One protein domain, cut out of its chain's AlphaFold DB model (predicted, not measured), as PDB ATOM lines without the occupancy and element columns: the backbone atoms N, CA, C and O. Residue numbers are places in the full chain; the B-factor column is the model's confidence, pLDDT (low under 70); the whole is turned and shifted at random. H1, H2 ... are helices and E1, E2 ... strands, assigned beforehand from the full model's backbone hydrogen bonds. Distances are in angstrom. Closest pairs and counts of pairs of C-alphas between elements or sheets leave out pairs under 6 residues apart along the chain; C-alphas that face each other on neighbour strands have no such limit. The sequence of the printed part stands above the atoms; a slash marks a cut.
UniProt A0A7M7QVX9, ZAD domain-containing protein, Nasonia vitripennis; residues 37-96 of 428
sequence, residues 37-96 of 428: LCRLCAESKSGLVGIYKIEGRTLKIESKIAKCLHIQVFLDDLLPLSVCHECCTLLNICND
ATOM      1  N   LEU A  37     -35.542  37.702 -35.942       92.12
ATOM      2  CA  LEU A  37     -36.043  37.668 -34.571       92.12
ATOM      3  C   LEU A  37     -37.515  38.073 -34.506       92.12
ATOM      4  O   LEU A  37     -37.979  38.962 -35.222       92.12
ATOM      5  N   CYS A  38     -38.251  37.452 -33.590       94.88
ATOM      6  CA  CYS A  38     -39.594  37.889 -33.237       94.88
ATOM      7  C   CYS A  38     -39.545  39.194 -32.430       94.88
ATOM      8  O   CYS A  38     -38.820  39.303 -31.443       94.88
ATOM      9  N   ARG A  39     -40.387  40.168 -32.783       94.25
ATOM     10  CA  ARG A  39     -40.500  41.453 -32.083       94.25
ATOM     11  C   ARG A  39     -40.964  41.328 -30.628       94.25
ATOM     12  O   ARG A  39     -40.632  42.186 -29.819       94.25
ATOM     13  N   LEU A  40     -41.741  40.298 -30.297       94.62
ATOM     14  CA  LEU A  40     -42.349  40.163 -28.970       94.62
ATOM     15  C   LEU A  40     -41.519  39.312 -28.005       94.62
ATOM     16  O   LEU A  40     -41.393  39.687 -26.845       94.62
ATOM     17  N   CYS A  41     -40.924  38.206 -28.466       94.88
ATOM     18  CA  CYS A  41     -40.107  37.336 -27.608       94.88
ATOM     19  C   CYS A  41     -38.594  37.443 -27.845       94.88
ATOM     20  O   CYS A  41     -37.832  36.854 -27.091       94.88
ATOM     21  N   ALA A  42     -38.146  38.180 -28.871       93.62
ATOM     22  CA  ALA A  42     -36.738  38.304 -29.265       93.62
ATOM     23  C   ALA A  42     -36.035  36.973 -29.617       93.62
ATOM     24  O   ALA A  42     -34.812  36.931 -29.724       93.62
ATOM     25  N   GLU A  43     -36.795  35.898 -29.847       93.19
ATOM     26  CA  GLU A  43     -36.270  34.598 -30.273       93.19
ATOM     27  C   GLU A  43     -36.247  34.473 -31.800       93.19
ATOM     28  O   GLU A  43     -37.112  35.008 -32.501       93.19
ATOM     29  N   SER A  44     -35.268  33.724 -32.310       90.75
ATOM     30  CA  SER A  44     -35.190  33.342 -33.721       90.75
ATOM     31  C   SER A  44     -36.135  32.175 -33.986       90.75
ATOM     32  O   SER A  44     -35.919  31.085 -33.456       90.75
ATOM     33  N   LYS A  45     -37.171  32.382 -34.804       86.38
ATOM     34  CA  LYS A  45     -38.159  31.345 -35.152       86.38
ATOM     35  C   LYS A  45     -38.430  31.316 -36.652       86.38
ATOM     36  O   LYS A  45     -38.356  32.345 -37.321       86.38
ATOM     37  N   SER A  46     -38.768  30.139 -37.174       83.38
ATOM     38  CA  SER A  46     -39.313  29.992 -38.526       83.38
ATOM     39  C   SER A  46     -40.774  30.457 -38.564       83.38
ATOM     40  O   SER A  46     -41.472  30.435 -37.552       83.38
ATOM     41  N   GLY A  47     -41.237  30.925 -39.728       83.50
ATOM     42  CA  GLY A  47     -42.600  31.443 -39.876       83.50
ATOM     43  C   GLY A  47     -42.808  32.742 -39.091       83.50
ATOM     44  O   GLY A  47     -43.481  32.767 -38.062       83.50
ATOM     45  N   LEU A  48     -42.210  33.831 -39.565       92.75
ATOM     46  CA  LEU A  48     -42.421  35.162 -39.005       92.75
ATOM     47  C   LEU A  48     -43.459  35.919 -39.835       92.75
ATOM     48  O   LEU A  48     -43.294  36.092 -41.043       92.75
ATOM     49  N   VAL A  49     -44.485  36.432 -39.163       93.81
ATOM     50  CA  VAL A  49     -45.507  37.297 -39.749       93.81
ATOM     51  C   VAL A  49     -45.026  38.740 -39.662       93.81
ATOM     52  O   VAL A  49     -44.784  39.265 -38.576       93.81
ATOM     53  N   GLY A  50     -44.869  39.409 -40.803       93.38
ATOM     54  CA  GLY A  50     -44.491  40.824 -40.817       93.38
ATOM     55  C   GLY A  50     -45.631  41.698 -40.292       93.38
ATOM     56  O   GLY A  50     -46.720  41.655 -40.858       93.38
ATOM     57  N   ILE A  51     -45.373  42.529 -39.275       94.81
ATOM     58  CA  ILE A  51     -46.375  43.376 -38.591       94.81
ATOM     59  C   ILE A  51     -47.169  44.213 -39.600       94.81
ATOM     60  O   ILE A  51     -48.394  44.286 -39.537       94.81
ATOM     61  N   TYR A  52     -46.459  44.793 -40.568       93.12
ATOM     62  CA  TYR A  52     -47.023  45.678 -41.586       93.12
ATOM     63  C   TYR A  52     -47.207  45.027 -42.957       93.12
ATOM     64  O   TYR A  52     -47.616  45.712 -43.902       93.12
ATOM     65  N   LYS A  53     -46.905  43.730 -43.086       90.56
ATOM     66  CA  LYS A  53     -47.205  42.958 -44.299       90.56
ATOM     67  C   LYS A  53     -48.702  42.635 -44.349       90.56
ATOM     68  O   LYS A  53     -49.405  42.807 -43.358       90.56
ATOM     69  N   ILE A  54     -49.181  42.164 -45.503       89.44
ATOM     70  CA  ILE A  54     -50.604  41.861 -45.745       89.44
ATOM     71  C   ILE A  54     -51.175  40.978 -44.628       89.44
ATOM     72  O   ILE A  54     -52.162  41.345 -44.004       89.44
ATOM     73  N   GLU A  55     -50.494  39.879 -44.304       91.94
ATOM     74  CA  GLU A  55     -50.903  38.950 -43.248       91.94
ATOM     75  C   GLU A  55     -51.004  39.620 -41.864       91.94
ATOM     76  O   GLU A  55     -52.018  39.488 -41.178       91.94
ATOM     77  N   GLY A  56     -50.000  40.412 -41.471       92.31
ATOM     78  CA  GLY A  56     -50.007  41.121 -40.189       92.31
ATOM     79  C   GLY A  56     -51.082  42.206 -40.092       92.31
ATOM     80  O   GLY A  56     -51.676  42.384 -39.023       92.31
ATOM     81  N   ARG A  57     -51.398  42.876 -41.209       91.12
ATOM     82  CA  ARG A  57     -52.518  43.828 -41.298       91.12
ATOM     83  C   ARG A  57     -53.864  43.122 -41.154       91.12
ATOM     84  O   ARG A  57     -54.691  43.583 -40.373       91.12
ATOM     85  N   THR A  58     -54.056  41.984 -41.826       93.06
ATOM     86  CA  THR A  58     -55.269  41.156 -41.698       93.06
ATOM     87  C   THR A  58     -55.475  40.694 -40.256       93.06
ATOM     88  O   THR A  58     -56.577  40.785 -39.719       93.06
ATOM     89  N   LEU A  59     -54.398  40.281 -39.583       92.44
ATOM     90  CA  LEU A  59     -54.425  39.887 -38.172       92.44
ATOM     91  C   LEU A  59     -54.484  41.078 -37.196       92.44
ATOM     92  O   LEU A  59     -54.616  40.866 -35.986       92.44
ATOM     93  N   LYS A  60     -54.419  42.315 -37.709       95.75
ATOM     94  CA  LYS A  60     -54.421  43.580 -36.957       95.75
ATOM     95  C   LYS A  60     -53.335  43.647 -35.872       95.75
ATOM     96  O   LYS A  60     -53.562  44.226 -34.806       95.75
ATOM     97  N   ILE A  61     -52.157  43.074 -36.146       96.38
ATOM     98  CA  ILE A  61     -51.076  42.868 -35.163       96.38
ATOM     99  C   ILE A  61     -50.661  44.177 -34.483       96.38
ATOM    100  O   ILE A  61     -50.612  44.225 -33.258       96.38
ATOM    101  N   GLU A  62     -50.421  45.247 -35.245       95.94
ATOM    102  CA  GLU A  62     -50.046  46.561 -34.696       95.94
ATOM    103  C   GLU A  62     -51.051  47.054 -33.646       95.94
ATOM    104  O   GLU A  62     -50.676  47.370 -32.516       95.94
ATOM    105  N   SER A  63     -52.341  47.065 -33.996       93.94
ATOM    106  CA  SER A  63     -53.392  47.560 -33.103       93.94
ATOM    107  C   SER A  63     -53.526  46.712 -31.836       93.94
ATOM    108  O   SER A  63     -53.721  47.256 -30.750       93.94
ATOM    109  N   LYS A  64     -53.359  45.389 -31.954       96.88
ATOM    110  CA  LYS A  64     -53.422  44.462 -30.822       96.88
ATOM    111  C   LYS A  64     -52.232  44.650 -29.891       96.88
ATOM    112  O   LYS A  64     -52.424  44.723 -28.683       96.88
ATOM    113  N   ILE A  65     -51.019  44.792 -30.434       95.75
ATOM    114  CA  ILE A  65     -49.817  45.091 -29.641       95.75
ATOM    115  C   ILE A  65     -50.012  46.406 -28.871       95.75
ATOM    116  O   ILE A  65     -49.743  46.459 -27.669       95.75
ATOM    117  N   ALA A  66     -50.529  47.441 -29.538       93.00
ATOM    118  CA  ALA A  66     -50.759  48.742 -28.920       93.00
ATOM    119  C   ALA A  66     -51.802  48.686 -27.791       93.00
ATOM    120  O   ALA A  66     -51.546  49.215 -26.712       93.00
ATOM    121  N   LYS A  67     -52.947  48.027 -28.007       91.25
ATOM    122  CA  LYS A  67     -54.030  47.939 -27.012       91.25
ATOM    123  C   LYS A  67     -53.708  46.991 -25.852       91.25
ATOM    124  O   LYS A  67     -53.915  47.339 -24.697       91.25
ATOM    125  N   CYS A  68     -53.180  45.804 -26.153       93.19
ATOM    126  CA  CYS A  68     -53.007  44.737 -25.166       93.19
ATOM    127  C   CYS A  68     -51.706  44.878 -24.370       93.19
ATOM    128  O   CYS A  68     -51.675  44.643 -23.165       93.19
ATOM    129  N   LEU A  69     -50.616  45.258 -25.045       92.19
ATOM    130  CA  LEU A  69     -49.275  45.292 -24.453       92.19
ATOM    131  C   LEU A  69     -48.782  46.718 -24.196       92.19
ATOM    132  O   LEU A  69     -47.752  46.894 -23.548       92.19
ATOM    133  N   HIS A  70     -49.501  47.733 -24.687       88.56
ATOM    134  CA  HIS A  70     -49.102  49.139 -24.603       88.56
ATOM    135  C   HIS A  70     -47.723  49.411 -25.224       88.56
ATOM    136  O   HIS A  70     -47.007  50.312 -24.787       88.56
ATOM    137  N   ILE A  71     -47.349  48.639 -26.250       91.25
ATOM    138  CA  ILE A  71     -46.113  48.809 -27.022       91.25
ATOM    139  C   ILE A  71     -46.460  49.518 -28.335       91.25
ATOM    140  O   ILE A  71     -47.365  49.100 -29.051       91.25
ATOM    141  N   GLN A  72     -45.726  50.578 -28.673       88.56
ATOM    142  CA  GLN A  72     -45.833  51.228 -29.982       88.56
ATOM    143  C   GLN A  72     -44.825  50.601 -30.942       88.56
ATOM    144  O   GLN A  72     -43.638  50.491 -30.628       88.56
ATOM    145  N   VAL A  73     -45.311  50.181 -32.104       90.19
ATOM    146  CA  VAL A  73     -44.501  49.713 -33.229       90.19
ATOM    147  C   VAL A  73     -44.680  50.706 -34.373       90.19
ATOM    148  O   VAL A  73     -45.741  51.319 -34.482       90.19
ATOM    149  N   PHE A  74     -43.636  50.908 -35.176       86.25
ATOM    150  CA  PHE A  74     -43.667  51.820 -36.325       86.25
ATOM    151  C   PHE A  74     -43.111  51.133 -37.573       86.25
ATOM    152  O   PHE A  74     -42.296  50.224 -37.469       86.25
ATOM    153  N   LEU A  75     -43.496  51.590 -38.767       81.94
ATOM    154  CA  LEU A  75     -42.963  51.064 -40.035       81.94
ATOM    155  C   LEU A  75     -41.437  51.206 -40.157       81.94
ATOM    156  O   LEU A  75     -40.789  50.342 -40.741       81.94
ATOM    157  N   ASP A  76     -40.876  52.267 -39.574       77.44
ATOM    158  CA  ASP A  76     -39.447  52.596 -39.625       77.44
ATOM    159  C   ASP A  76     -38.678  52.128 -38.377       77.44
ATOM    160  O   ASP A  76     -37.636  52.692 -38.025       77.44
ATOM    161  N   ASP A  77     -39.209  51.139 -37.655       79.56
ATOM    162  CA  ASP A  77     -38.567  50.658 -36.437       79.56
ATOM    163  C   ASP A  77     -37.185  50.056 -36.718       79.56
ATOM    164  O   ASP A  77     -36.969  49.329 -37.688       79.56
ATOM    165  N   LEU A  78     -36.236  50.338 -35.823       77.19
ATOM    166  CA  LEU A  78     -34.884  49.755 -35.869       77.19
ATOM    167  C   LEU A  78     -34.846  48.337 -35.276       77.19
ATOM    168  O   LEU A  78     -33.844  47.629 -35.379       77.19
ATOM    169  N   LEU A  79     -35.931  47.960 -34.609       86.38
ATOM    170  CA  LEU A  79     -36.182  46.655 -34.021       86.38
ATOM    171  C   LEU A  79     -36.920  45.755 -35.029       86.38
ATOM    172  O   LEU A  79     -37.497  46.268 -35.989       86.38
ATOM    173  N   PRO A  80     -36.952  44.425 -34.819       90.19
ATOM    174  CA  PRO A  80     -37.594  43.509 -35.757       90.19
ATOM    175  C   PRO A  80     -39.043  43.915 -36.069       90.19
ATOM    176  O   PRO A  80     -39.812  44.268 -35.172       90.19
ATOM    177  N   LEU A  81     -39.416  43.857 -37.349       92.38
ATOM    178  CA  LEU A  81     -40.755  44.205 -37.852       92.38
ATOM    179  C   LEU A  81     -41.628  42.971 -38.110       92.38
ATOM    180  O   LEU A  81     -42.586  43.022 -38.883       92.38
ATOM    181  N   SER A  82     -41.297  41.858 -37.459       93.38
ATOM    182  CA  SER A  82     -41.984  40.583 -37.628       93.38
ATOM    183  C   SER A  82     -42.244  39.912 -36.283       93.38
ATOM    184  O   SER A  82     -41.480  40.084 -35.336       93.38
ATOM    185  N   VAL A  83     -43.321  39.140 -36.188       95.50
ATOM    186  CA  VAL A  83     -43.769  38.436 -34.980       95.50
ATOM    187  C   VAL A  83     -43.938  36.956 -35.317       95.50
ATOM    188  O   VAL A  83     -44.430  36.622 -36.390       95.50
ATOM    189  N   CYS A  84     -43.508  36.051 -34.440       95.69
ATOM    190  CA  CYS A  84     -43.691  34.613 -34.654       95.69
ATOM    191  C   CYS A  84     -45.142  34.180 -34.394       95.69
ATOM    192  O   CYS A  84     -45.871  34.827 -33.641       95.69
ATOM    193  N   HIS A  85     -45.544  33.047 -34.973       95.00
ATOM    194  CA  HIS A  85     -46.905  32.515 -34.846       95.00
ATOM    195  C   HIS A  85     -47.339  32.295 -33.391       95.00
ATOM    196  O   HIS A  85     -48.456  32.651 -33.035       95.00
ATOM    197  N   GLU A  86     -46.458  31.783 -32.530       95.50
ATOM    198  CA  GLU A  86     -46.766  31.590 -31.105       95.50
ATOM    199  C   GLU A  86     -47.127  32.909 -30.412       95.50
ATOM    200  O   GLU A  86     -48.127  32.995 -29.696       95.50
ATOM    201  N   CYS A  87     -46.349  33.966 -30.665       96.50
ATOM    202  CA  CYS A  87     -46.646  35.288 -30.135       96.50
ATOM    203  C   CYS A  87     -47.918  35.878 -30.758       96.50
ATOM    204  O   CYS A  87     -48.655  36.555 -30.048       96.50
ATOM    205  N   CYS A  88     -48.218  35.608 -32.034       95.69
ATOM    206  CA  CYS A  88     -49.495  35.993 -32.647       95.69
ATOM    207  C   CYS A  88     -50.687  35.304 -31.963       95.69
ATOM    208  O   CYS A  88     -51.683  35.964 -31.671       95.69
ATOM    209  N   THR A  89     -50.582  34.009 -31.658       95.25
ATOM    210  CA  THR A  89     -51.622  33.260 -30.938       95.25
ATOM    211  C   THR A  89     -51.838  33.826 -29.538       95.25
ATOM    212  O   THR A  89     -52.973  34.118 -29.165       95.25
ATOM    213  N   LEU A  90     -50.761  34.058 -28.779       97.06
ATOM    214  CA  LEU A  90     -50.863  34.641 -27.440       97.06
ATOM    215  C   LEU A  90     -51.424  36.070 -27.475       97.06
ATOM    216  O   LEU A  90     -52.230  36.443 -26.626       97.06
ATOM    217  N   LEU A  91     -51.036  36.855 -28.483       97.19
ATOM    218  CA  LEU A  91     -51.556  38.201 -28.696       97.19
ATOM    219  C   LEU A  91     -53.058  38.190 -29.006       97.19
ATOM    220  O   LEU A  91     -53.778  39.052 -28.511       97.19
ATOM    221  N   ASN A  92     -53.543  37.213 -29.777       93.94
ATOM    222  CA  ASN A  92     -54.974  37.039 -30.025       93.94
ATOM    223  C   ASN A  92     -55.726  36.686 -28.738       93.94
ATOM    224  O   ASN A  92     -56.713  37.341 -28.433       93.94
ATOM    225  N   ILE A  93     -55.219  35.739 -27.941       96.12
ATOM    226  CA  ILE A  93     -55.820  35.383 -26.642       96.12
ATOM    227  C   ILE A  93     -55.890  36.609 -25.721       96.12
ATOM    228  O   ILE A  93     -56.907  36.856 -25.075       96.12
ATOM    229  N   CYS A  94     -54.814  37.397 -25.675       95.75
ATOM    230  CA  CYS A  94     -54.763  38.619 -24.881       95.75
ATOM    231  C   CYS A  94     -55.782  39.659 -25.370       95.75
ATOM    232  O   CYS A  94     -56.473  40.264 -24.552       95.75
ATOM    233  N   ASN A  95     -55.930  39.812 -26.690       95.44
ATOM    234  CA  ASN A  95     -56.935  40.688 -27.285       95.44
ATOM    235  C   ASN A  95     -58.362  40.226 -26.978       95.44
ATOM    236  O   ASN A  95     -59.193  41.045 -26.610       95.44
ATOM    237  N   ASP A  96     -58.653  38.932 -27.086       93.94
ATOM    238  CA  ASP A  96     -59.989  38.401 -26.802       93.94
ATOM    239  C   ASP A  96     -60.374  38.612 -25.336       93.94
ATOM    240  O   ASP A  96     -61.518  38.943 -25.030       93.94
TER     241      ASP A  96
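What this domain is: This is residues 37 to 96 of the 428 residues of the protein "ZAD domain-containing protein" of Nasonia vitripennis (UniProt A0A7M7QVX9). A short two-strand ladder, E1 and E2, sits near the middle of a small rounded domain, and three helices lie to one end of it: H3 sets off directly from E2, H2 packs on H3 at a steep angle, and the short H1 comes just after E1. A wide loop, residues 70 to 81, arches back from H2 to E2, and residues 37 to 47 make an opening loop before E1. The 60 printed residues hold two named strands and three named helices in the order E1, H1, H2, E2, H3; the sheet, E1 - E2, is antiparallel, and the class is mostly helix. The whole is compact, with a radius of gyration of the C-alphas of 10.2 A and spans of 26 by 22 by 20 A.

How they stand to each other: E1, residues 48 to 50, and E2, residues 82 to 84, are antiparallel at 145 degrees, with N 49 and O 83 within hydrogen-bond range at 2.8 A. H1, residues 54 to 58, comes closest to E1 at the C-alphas of Gly 50 and Gly 56, 5.6 A apart. H2, residues 61 to 69, is close to H1 but not clearly touching, the closest C-alphas being those of Gly 56 and Glu 62, 7.7 A apart. H3, residues 85 to 96, touches H2, the closest C-alphas being those of Cys 68 and Asn 95, 6.0 A apart. These two helices run the same way at a steep tilt of 60 degrees. H1 and H3 are apart. In H1, H2 and H3 every O i to N i+4 pair is within hydrogen-bond range.

Where its parts are: E1 begins at C-alpha 48, (-42.421, 35.162, -39.005), and measures 6.3 A; H1 measures 6.2 A, H2 11.1 A and E2 6.9 A. H3 measures 16.4 A and ends at C-alpha 96, (-59.989, 38.401, -26.802).

The domain as a whole: The farthest C-alphas, those of Leu 78 and Asp 96, are 29.0 A apart. The printed part has no cut; the link from H2 to E2 is long. No printed residue is under 70 in pLDDT.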